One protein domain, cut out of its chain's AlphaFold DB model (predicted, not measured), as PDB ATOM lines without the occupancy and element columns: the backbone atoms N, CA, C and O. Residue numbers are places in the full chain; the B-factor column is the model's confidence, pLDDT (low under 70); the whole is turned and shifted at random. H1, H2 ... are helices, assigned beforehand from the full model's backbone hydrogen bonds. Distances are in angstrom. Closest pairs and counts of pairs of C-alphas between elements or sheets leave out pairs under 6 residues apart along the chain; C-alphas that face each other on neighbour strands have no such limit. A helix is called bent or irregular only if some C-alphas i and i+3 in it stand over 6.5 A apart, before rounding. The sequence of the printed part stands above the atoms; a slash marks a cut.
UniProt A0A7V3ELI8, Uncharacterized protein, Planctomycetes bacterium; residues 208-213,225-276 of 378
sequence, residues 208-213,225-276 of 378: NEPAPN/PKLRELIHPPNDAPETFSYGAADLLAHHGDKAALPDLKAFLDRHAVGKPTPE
ATOM      1  N   ASN A 208     170.606  94.028 155.687       87.81
ATOM      2  CA  ASN A 208     170.549  92.785 154.904       87.81
ATOM      3  C   ASN A 208     169.129  92.302 154.543       87.81
ATOM      4  O   ASN A 208     168.977  91.171 154.088       87.81
ATOM      5  N   GLU A 209     168.089  93.101 154.783       88.62
ATOM      6  CA  GLU A 209     166.695  92.731 154.508       88.62
ATOM      7  C   GLU A 209     166.055  93.700 153.500       88.62
ATOM      8  O   GLU A 209     166.442  94.871 153.462       88.62
ATOM      9  N   PRO A 210     165.085  93.243 152.680       90.81
ATOM     10  CA  PRO A 210     164.288  94.139 151.842       90.81
ATOM     11  C   PRO A 210     163.432  95.077 152.698       90.81
ATOM     12  O   PRO A 210     163.256  94.866 153.906       90.81
ATOM     13  N   ALA A 211     162.871  96.114 152.076       92.81
ATOM     14  CA  ALA A 211     162.003  97.015 152.803       92.81
ATOM     15  C   ALA A 211     160.685  96.302 153.150       92.81
ATOM     16  O   ALA A 211     160.123  95.574 152.330       92.81
ATOM     17  N   PRO A 212     160.148  96.500 154.364       91.88
ATOM     18  CA  PRO A 212     158.834  95.983 154.707       91.88
ATOM     19  C   PRO A 212     157.744  96.562 153.803       91.88
ATOM     20  O   PRO A 212     157.793  97.727 153.395       91.88
ATOM     21  N   ASN A 213     156.702  95.765 153.555       88.06
ATOM     22  CA  ASN A 213     155.518  96.223 152.829       88.06
ATOM     23  C   ASN A 213     154.958  97.520 153.442       88.06
ATOM     24  O   ASN A 213     154.979  97.711 154.656       88.06
ATOM     25  N   PRO A 225     167.958 111.177 148.008       96.69
ATOM     26  CA  PRO A 225     169.363 111.415 148.346       96.69
ATOM     27  C   PRO A 225     169.807 110.646 149.599       96.69
ATOM     28  O   PRO A 225     170.815 109.950 149.567       96.69
ATOM     29  N   LYS A 226     168.988 110.664 150.659       95.75
ATOM     30  CA  LYS A 226     169.283 109.970 151.919       95.75
ATOM     31  C   LYS A 226     169.221 108.446 151.784       95.75
ATOM     32  O   LYS A 226     169.982 107.737 152.429       95.75
ATOM     33  N   LEU A 227     168.320 107.924 150.952       97.25
ATOM     34  CA  LEU A 227     168.290 106.491 150.640       97.25
ATOM     35  C   LEU A 227     169.501 106.072 149.794       97.25
ATOM     36  O   LEU A 227     170.044 104.993 150.013       97.25
ATOM     37  N   ARG A 228     169.958 106.928 148.868       96.69
ATOM     38  CA  ARG A 228     171.145 106.671 148.042       96.69
ATOM     39  C   ARG A 228     172.417 106.569 148.878       96.69
ATOM     40  O   ARG A 228     173.203 105.654 148.669       96.69
ATOM     41  N   GLU A 229     172.561 107.410 149.900       94.62
ATOM     42  CA  GLU A 229     173.652 107.293 150.881       94.62
ATOM     43  C   GLU A 229     173.701 105.910 151.558       94.62
ATOM     44  O   GLU A 229     174.775 105.421 151.892       94.62
ATOM     45  N   LEU A 230     172.556 105.237 151.738       95.12
ATOM     46  CA  LEU A 230     172.491 103.914 152.372       95.12
ATOM     47  C   LEU A 230     172.838 102.749 151.432       95.12
ATOM     48  O   LEU A 230     173.084 101.645 151.923       95.12
ATOM     49  N   ILE A 231     172.852 102.970 150.116       94.75
ATOM     50  CA  ILE A 231     173.274 101.976 149.111       94.75
ATOM     51  C   ILE A 231     174.672 102.260 148.555       94.75
ATOM     52  O   ILE A 231     175.151 101.514 147.706       94.75
ATOM     53  N   HIS A 232     175.319 103.324 149.035       89.62
ATOM     54  CA  HIS A 232     176.685 103.687 148.694       89.62
ATOM     55  C   HIS A 232     177.623 103.270 149.843       89.62
ATOM     56  O   HIS A 232     177.851 104.054 150.768       89.62
ATOM     57  N   PRO A 233     178.121 102.018 149.857       75.81
ATOM     58  CA  PRO A 233     178.924 101.517 150.962       75.81
ATOM     59  C   PRO A 233     180.256 102.280 151.044       75.81
ATOM     60  O   PRO A 233     181.004 102.298 150.062       75.81
ATOM     61  N   PRO A 234     180.603 102.895 152.188       77.00
ATOM     62  CA  PRO A 234     181.934 103.457 152.365       77.00
ATOM     63  C   PRO A 234     182.987 102.347 152.259       77.00
ATOM     64  O   PRO A 234     182.835 101.278 152.850       77.00
ATOM     65  N   ASN A 235     184.071 102.620 151.528       76.94
ATOM     66  CA  ASN A 235     185.215 101.713 151.358       76.94
ATOM     67  C   ASN A 235     184.848 100.307 150.842       76.94
ATOM     68  O   ASN A 235     185.511  99.336 151.199       76.94
ATOM     69  N   ASP A 236     183.792 100.190 150.031       75.19
ATOM     70  CA  ASP A 236     183.344  98.923 149.434       75.19
ATOM     71  C   ASP A 236     182.999  97.823 150.457       75.19
ATOM     72  O   ASP A 236     183.116  96.633 150.172       75.19
ATOM     73  N   ALA A 237     182.549  98.205 151.656       83.69
ATOM     74  CA  ALA A 237     182.143  97.279 152.711       83.69
ATOM     75  C   ALA A 237     180.711  96.734 152.471       83.69
ATOM     76  O   ALA A 237     179.737  97.457 152.728       83.69
ATOM     77  N   PRO A 238     180.514  95.485 151.996       82.56
ATOM     78  CA  PRO A 238     179.197  94.988 151.582       82.56
ATOM     79  C   PRO A 238     178.173  94.894 152.722       82.56
ATOM     80  O   PRO A 238     176.977  95.011 152.480       82.56
ATOM     81  N   GLU A 239     178.612  94.726 153.968       85.12
ATOM     82  CA  GLU A 239     177.769  94.722 155.169       85.12
ATOM     83  C   GLU A 239     177.136  96.087 155.476       85.12
ATOM     84  O   GLU A 239     176.171  96.180 156.239       85.12
ATOM     85  N   THR A 240     177.669  97.154 154.877       88.56
ATOM     86  CA  THR A 240     177.136  98.510 155.019       88.56
ATOM     87  C   THR A 240     176.083  98.840 153.960       88.56
ATOM     88  O   THR A 240     175.376  99.834 154.107       88.56
ATOM     89  N   PHE A 241     175.896  97.999 152.941       92.38
ATOM     90  CA  PHE A 241     174.873  98.190 151.915       92.38
ATOM     91  C   PHE A 241     173.467  97.876 152.454       92.38
ATOM     92  O   PHE A 241     173.227  96.784 152.966       92.38
ATOM     93  N   SER A 242     172.516  98.807 152.322       94.50
ATOM     94  CA  SER A 242     171.116  98.588 152.719       94.50
ATOM     95  C   SER A 242     170.257  98.086 151.552       94.50
ATOM     96  O   SER A 242     169.844  98.856 150.682       94.50
ATOM     97  N   TYR A 243     169.904  96.800 151.571       94.31
ATOM     98  CA  TYR A 243     168.972  96.192 150.615       94.31
ATOM     99  C   TYR A 243     167.579  96.818 150.697       94.31
ATOM    100  O   TYR A 243     166.938  97.004 149.666       94.31
ATOM    101  N   GLY A 244     167.132  97.217 151.891       95.38
ATOM    102  CA  GLY A 244     165.865  97.921 152.067       95.38
ATOM    103  C   GLY A 244     165.859  99.302 151.412       95.38
ATOM    104  O   GLY A 244     164.876  99.677 150.780       95.38
ATOM    105  N   ALA A 245     166.959 100.057 151.489       97.62
ATOM    106  CA  ALA A 245     167.062 101.325 150.767       97.62
ATOM    107  C   ALA A 245     167.066 101.113 149.243       97.62
ATOM    108  O   ALA A 245     166.379 101.843 148.528       97.62
ATOM    109  N   ALA A 246     167.776 100.089 148.756       97.50
ATOM    110  CA  ALA A 246     167.792  99.723 147.340       97.50
ATOM    111  C   ALA A 246     166.398  99.337 146.821       97.50
ATOM    112  O   ALA A 246     166.002  99.799 145.757       97.50
ATOM    113  N   ASP A 247     165.646  98.548 147.589       96.81
ATOM    114  CA  ASP A 247     164.274  98.131 147.273       96.81
ATOM    115  C   ASP A 247     163.310  99.334 147.216       96.81
ATOM    116  O   ASP A 247     162.546  99.487 146.263       96.81
ATOM    117  N   LEU A 248     163.412 100.278 148.163       97.50
ATOM    118  CA  LEU A 248     162.614 101.513 148.136       97.50
ATOM    119  C   LEU A 248     162.939 102.396 146.924       97.50
ATOM    120  O   LEU A 248     162.027 102.899 146.263       97.50
ATOM    121  N   LEU A 249     164.226 102.590 146.623       98.00
ATOM    122  CA  LEU A 249     164.670 103.343 145.446       98.00
ATOM    123  C   LEU A 249     164.207 102.671 144.150       98.00
ATOM    124  O   LEU A 249     163.775 103.358 143.222       98.00
ATOM    125  N   ALA A 250     164.248 101.339 144.103       97.44
ATOM    126  CA  ALA A 250     163.827 100.559 142.955       97.44
ATOM    127  C   ALA A 250     162.320 100.626 142.715       97.44
ATOM    128  O   ALA A 250     161.900 100.943 141.603       97.44
ATOM    129  N   HIS A 251     161.517 100.462 143.769       96.25
ATOM    130  CA  HIS A 251     160.072 100.665 143.723       96.25
ATOM    131  C   HIS A 251     159.721 102.051 143.158       96.25
ATOM    132  O   HIS A 251     158.861 102.187 142.287       96.25
ATOM    133  N   HIS A 252     160.419 103.100 143.598       96.25
ATOM    134  CA  HIS A 252     160.197 104.457 143.093       96.25
ATOM    135  C   HIS A 252     160.835 104.742 141.728       96.25
ATOM    136  O   HIS A 252     160.458 105.711 141.066       96.25
ATOM    137  N   GLY A 253     161.712 103.864 141.244       96.38
ATOM    138  CA  GLY A 253     162.396 103.992 139.960       96.38
ATOM    139  C   GLY A 253     163.402 105.116 139.955       96.38
ATOM    140  O   GLY A 253     163.485 105.856 138.975       96.38
ATOM    141  N   ASP A 254     164.144 105.295 141.037       97.56
ATOM    142  CA  ASP A 254     165.202 106.289 141.051       97.56
ATOM    143  C   ASP A 254     166.338 105.876 140.099       97.56
ATOM    144  O   ASP A 254     167.204 105.069 140.437       97.56
ATOM    145  N   LYS A 255     166.362 106.447 138.886       96.88
ATOM    146  CA  LYS A 255     167.427 106.185 137.900       96.88
ATOM    147  C   LYS A 255     168.809 106.529 138.435       96.88
ATOM    148  O   LYS A 255     169.785 105.933 137.986       96.88
ATOM    149  N   ALA A 256     168.900 107.482 139.362       97.38
ATOM    150  CA  ALA A 256     170.175 107.899 139.917       97.38
ATOM    151  C   ALA A 256     170.797 106.832 140.832       97.38
ATOM    152  O   ALA A 256     171.989 106.916 141.096       97.38
ATOM    153  N   ALA A 257     170.029 105.825 141.265       97.12
ATOM    154  CA  ALA A 257     170.532 104.679 142.018       97.12
ATOM    155  C   ALA A 257     171.184 103.601 141.126       97.12
ATOM    156  O   ALA A 257     171.963 102.786 141.615       97.12
ATOM    157  N   LEU A 258     170.893 103.572 139.815       96.62
ATOM    158  CA  LEU A 258     171.382 102.517 138.913       96.62
ATOM    159  C   LEU A 258     172.912 102.361 138.884       96.62
ATOM    160  O   LEU A 258     173.353 101.211 138.889       96.62
ATOM    161  N   PRO A 259     173.726 103.439 138.834       95.50
ATOM    162  CA  PRO A 259     175.179 103.299 138.839       95.50
ATOM    163  C   PRO A 259     175.692 102.579 140.091       95.50
ATOM    164  O   PRO A 259     176.479 101.644 139.962       95.50
ATOM    165  N   ASP A 260     175.192 102.946 141.276       94.50
ATOM    166  CA  ASP A 260     175.589 102.323 142.544       94.50
ATOM    167  C   ASP A 260     175.159 100.849 142.606       94.50
ATOM    168  O   ASP A 260     175.958  99.985 142.963       94.50
ATOM    169  N   LEU A 261     173.928 100.532 142.183       94.75
ATOM    170  CA  LEU A 261     173.422  99.153 142.168       94.75
ATOM    171  C   LEU A 261     174.211  98.252 141.208       94.75
ATOM    172  O   LEU A 261     174.537  97.118 141.561       94.75
ATOM    173  N   LYS A 262     174.538  98.748 140.007       94.31
ATOM    174  CA  LYS A 262     175.343  98.010 139.018       94.31
ATOM    175  C   LYS A 262     176.771  97.804 139.524       94.31
ATOM    176  O   LYS A 262     177.250  96.676 139.532       94.31
ATOM    177  N   ALA A 263     177.400  98.852 140.057       91.50
ATOM    178  CA  ALA A 263     178.737  98.754 140.635       91.50
ATOM    179  C   ALA A 263     178.791  97.805 141.845       91.50
ATOM    180  O   ALA A 263     179.800  97.131 142.053       91.50
ATOM    181  N   PHE A 264     177.736  97.746 142.662       90.81
ATOM    182  CA  PHE A 264     177.648  96.795 143.771       90.81
ATOM    183  C   PHE A 264     177.513  95.348 143.276       90.81
ATOM    184  O   PHE A 264     178.225  94.465 143.759       90.81
ATOM    185  N   LEU A 265     176.637  95.109 142.292       89.75
ATOM    186  CA  LEU A 265     176.440  93.804 141.655       89.75
ATOM    187  C   LEU A 265     177.756  93.266 141.072       89.75
ATOM    188  O   LEU A 265     178.136  92.133 141.371       89.75
ATOM    189  N   ASP A 266     178.479  94.095 140.319       88.38
ATOM    190  CA  ASP A 266     179.734  93.709 139.667       88.38
ATOM    191  C   ASP A 266     180.839  93.348 140.676       88.38
ATOM    192  O   ASP A 266     181.648  92.457 140.420       88.38
ATOM    193  N   ARG A 267     180.867  94.011 141.841       86.38
ATOM    194  CA  ARG A 267     181.928  93.846 142.850       86.38
ATOM    195  C   ARG A 267     181.655  92.766 143.894       86.38
ATOM    196  O   ARG A 267     182.596  92.123 144.355       86.38
ATOM    197  N   HIS A 268     180.401  92.572 144.304       81.00
ATOM    198  CA  HIS A 268     180.094  91.821 145.532       81.00
ATOM    199  C   HIS A 268     179.143  90.640 145.355       81.00
ATOM    200  O   HIS A 268     179.033  89.809 146.264       81.00
ATOM    201  N   ALA A 269     178.435  90.554 144.231       67.69
ATOM    202  CA  ALA A 269     177.323  89.618 144.101       67.69
ATOM    203  C   ALA A 269     177.676  88.306 143.377       67.69
ATOM    204  O   ALA A 269     176.846  87.404 143.352       67.69
ATOM    205  N   VAL A 270     178.897  88.147 142.853       65.69
ATOM    206  CA  VAL A 270     179.300  86.928 142.129       65.69
ATOM    207  C   VAL A 270     179.214  85.693 143.040       65.69
ATOM    208  O   VAL A 270     179.957  85.565 144.013       65.69
ATOM    209  N   GLY A 271     178.308  84.765 142.712       60.28
ATOM    210  CA  GLY A 271     178.201  83.456 143.369       60.28
ATOM    211  C   GLY A 271     177.375  83.426 144.661       60.28
ATOM    212  O   GLY A 271     177.372  82.402 145.344       60.28
ATOM    213  N   LYS A 272     176.656  84.508 145.003       69.00
ATOM    214  CA  LYS A 272     175.725  84.561 146.149       69.00
ATOM    215  C   LYS A 272     174.279  84.729 145.655       69.00
ATOM    216  O   LYS A 272     173.836  85.866 145.492       69.00
ATOM    217  N   PRO A 273     173.507  83.633 145.484       72.19
ATOM    218  CA  PRO A 273     172.224  83.663 144.773       72.19
ATOM    219  C   PRO A 273     171.207  84.675 145.314       72.19
ATOM    220  O   PRO A 273     170.540  85.353 144.539       72.19
ATOM    221  N   THR A 274     171.087  84.798 146.640       72.75
ATOM    222  CA  THR A 274     170.052  85.642 147.258       72.75
ATOM    223  C   THR A 274     170.373  87.142 147.161       72.75
ATOM    224  O   THR A 274     169.558  87.861 146.584       72.75
ATOM    225  N   PRO A 275     171.543  87.638 147.623       78.44
ATOM    226  CA  PRO A 275     171.972  89.015 147.366       78.44
ATOM    227  C   PRO A 275     171.938  89.411 145.890       78.44
ATOM    228  O   PRO A 275     171.432  90.475 145.542       78.44
ATOM    229  N   GLU A 276     172.451  88.543 145.017       85.50
ATOM    230  CA  GLU A 276     172.527  88.807 143.583       85.50
ATOM    231  C   GLU A 276     171.137  88.948 142.960       85.50
ATOM    232  O   GLU A 276     170.866  89.928 142.261       85.50
TER     233      GLU A 276
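Overview. This is residues 208 to 213 and 225 to 276 of the 378 residues of an uncharacterized protein of Planctomycetes bacterium (UniProt A0A7V3ELI8). Three helices, H1, H2 and H3, cluster in a triangle, each touching the other two; after H3 the chain folds back through residues 269 to 272, so that the short last helix, H4, comes near the last part of H3, with Glu 276 close to Leu 265. The 58 printed residues, with H1 to H4 in chain order and no named strand, are all helix in class and compact, with radius of gyration of the C-alphas 10.7 A and spans of 27 by 23 by 17 A.

Along the chain. After residues 208 to 213, find C-alpha 225 at (169.363, 111.415, 148.346), where H1, residues 225 to 231, begins. H2 is residues 243 to 252, 14.2 A long. H3, residues 255 to 268, 20.6 A, is only just irregular: C-alphas 256 and 259 are 6.9 A apart. H4, residues 273 to 276, ends at C-alpha (172.527, 88.807, 143.583).

Arrangement. H1 touches H2, closest C-alphas Leu 227 and Ala 245, 5.3 A, at a steep tilt of 45 degrees, opposite ways. H3, with residues 257 to 261 alone, only just touches H1, 3 pairs of C-alphas within 8 A, closest Arg 228 and Ala 257, 6.4 A. The same residues touch H2, its hairpin partner, closest C-alphas Leu 249 and Ala 257, 6.9 A. H4 is close to H3 but not clearly touching. Every O i to N i+4 pair is within hydrogen-bond range in H2, 2 of 3 in H1, 8 of 10 in H3; H4 is too short for one.

Size, cuts and confidence. Residues 214 to 224 are not printed, and C-alphas 213 and 225 are 21.0 A apart. The link from H1 to H2 is long. Residues 269 to 272 have pLDDT under 70.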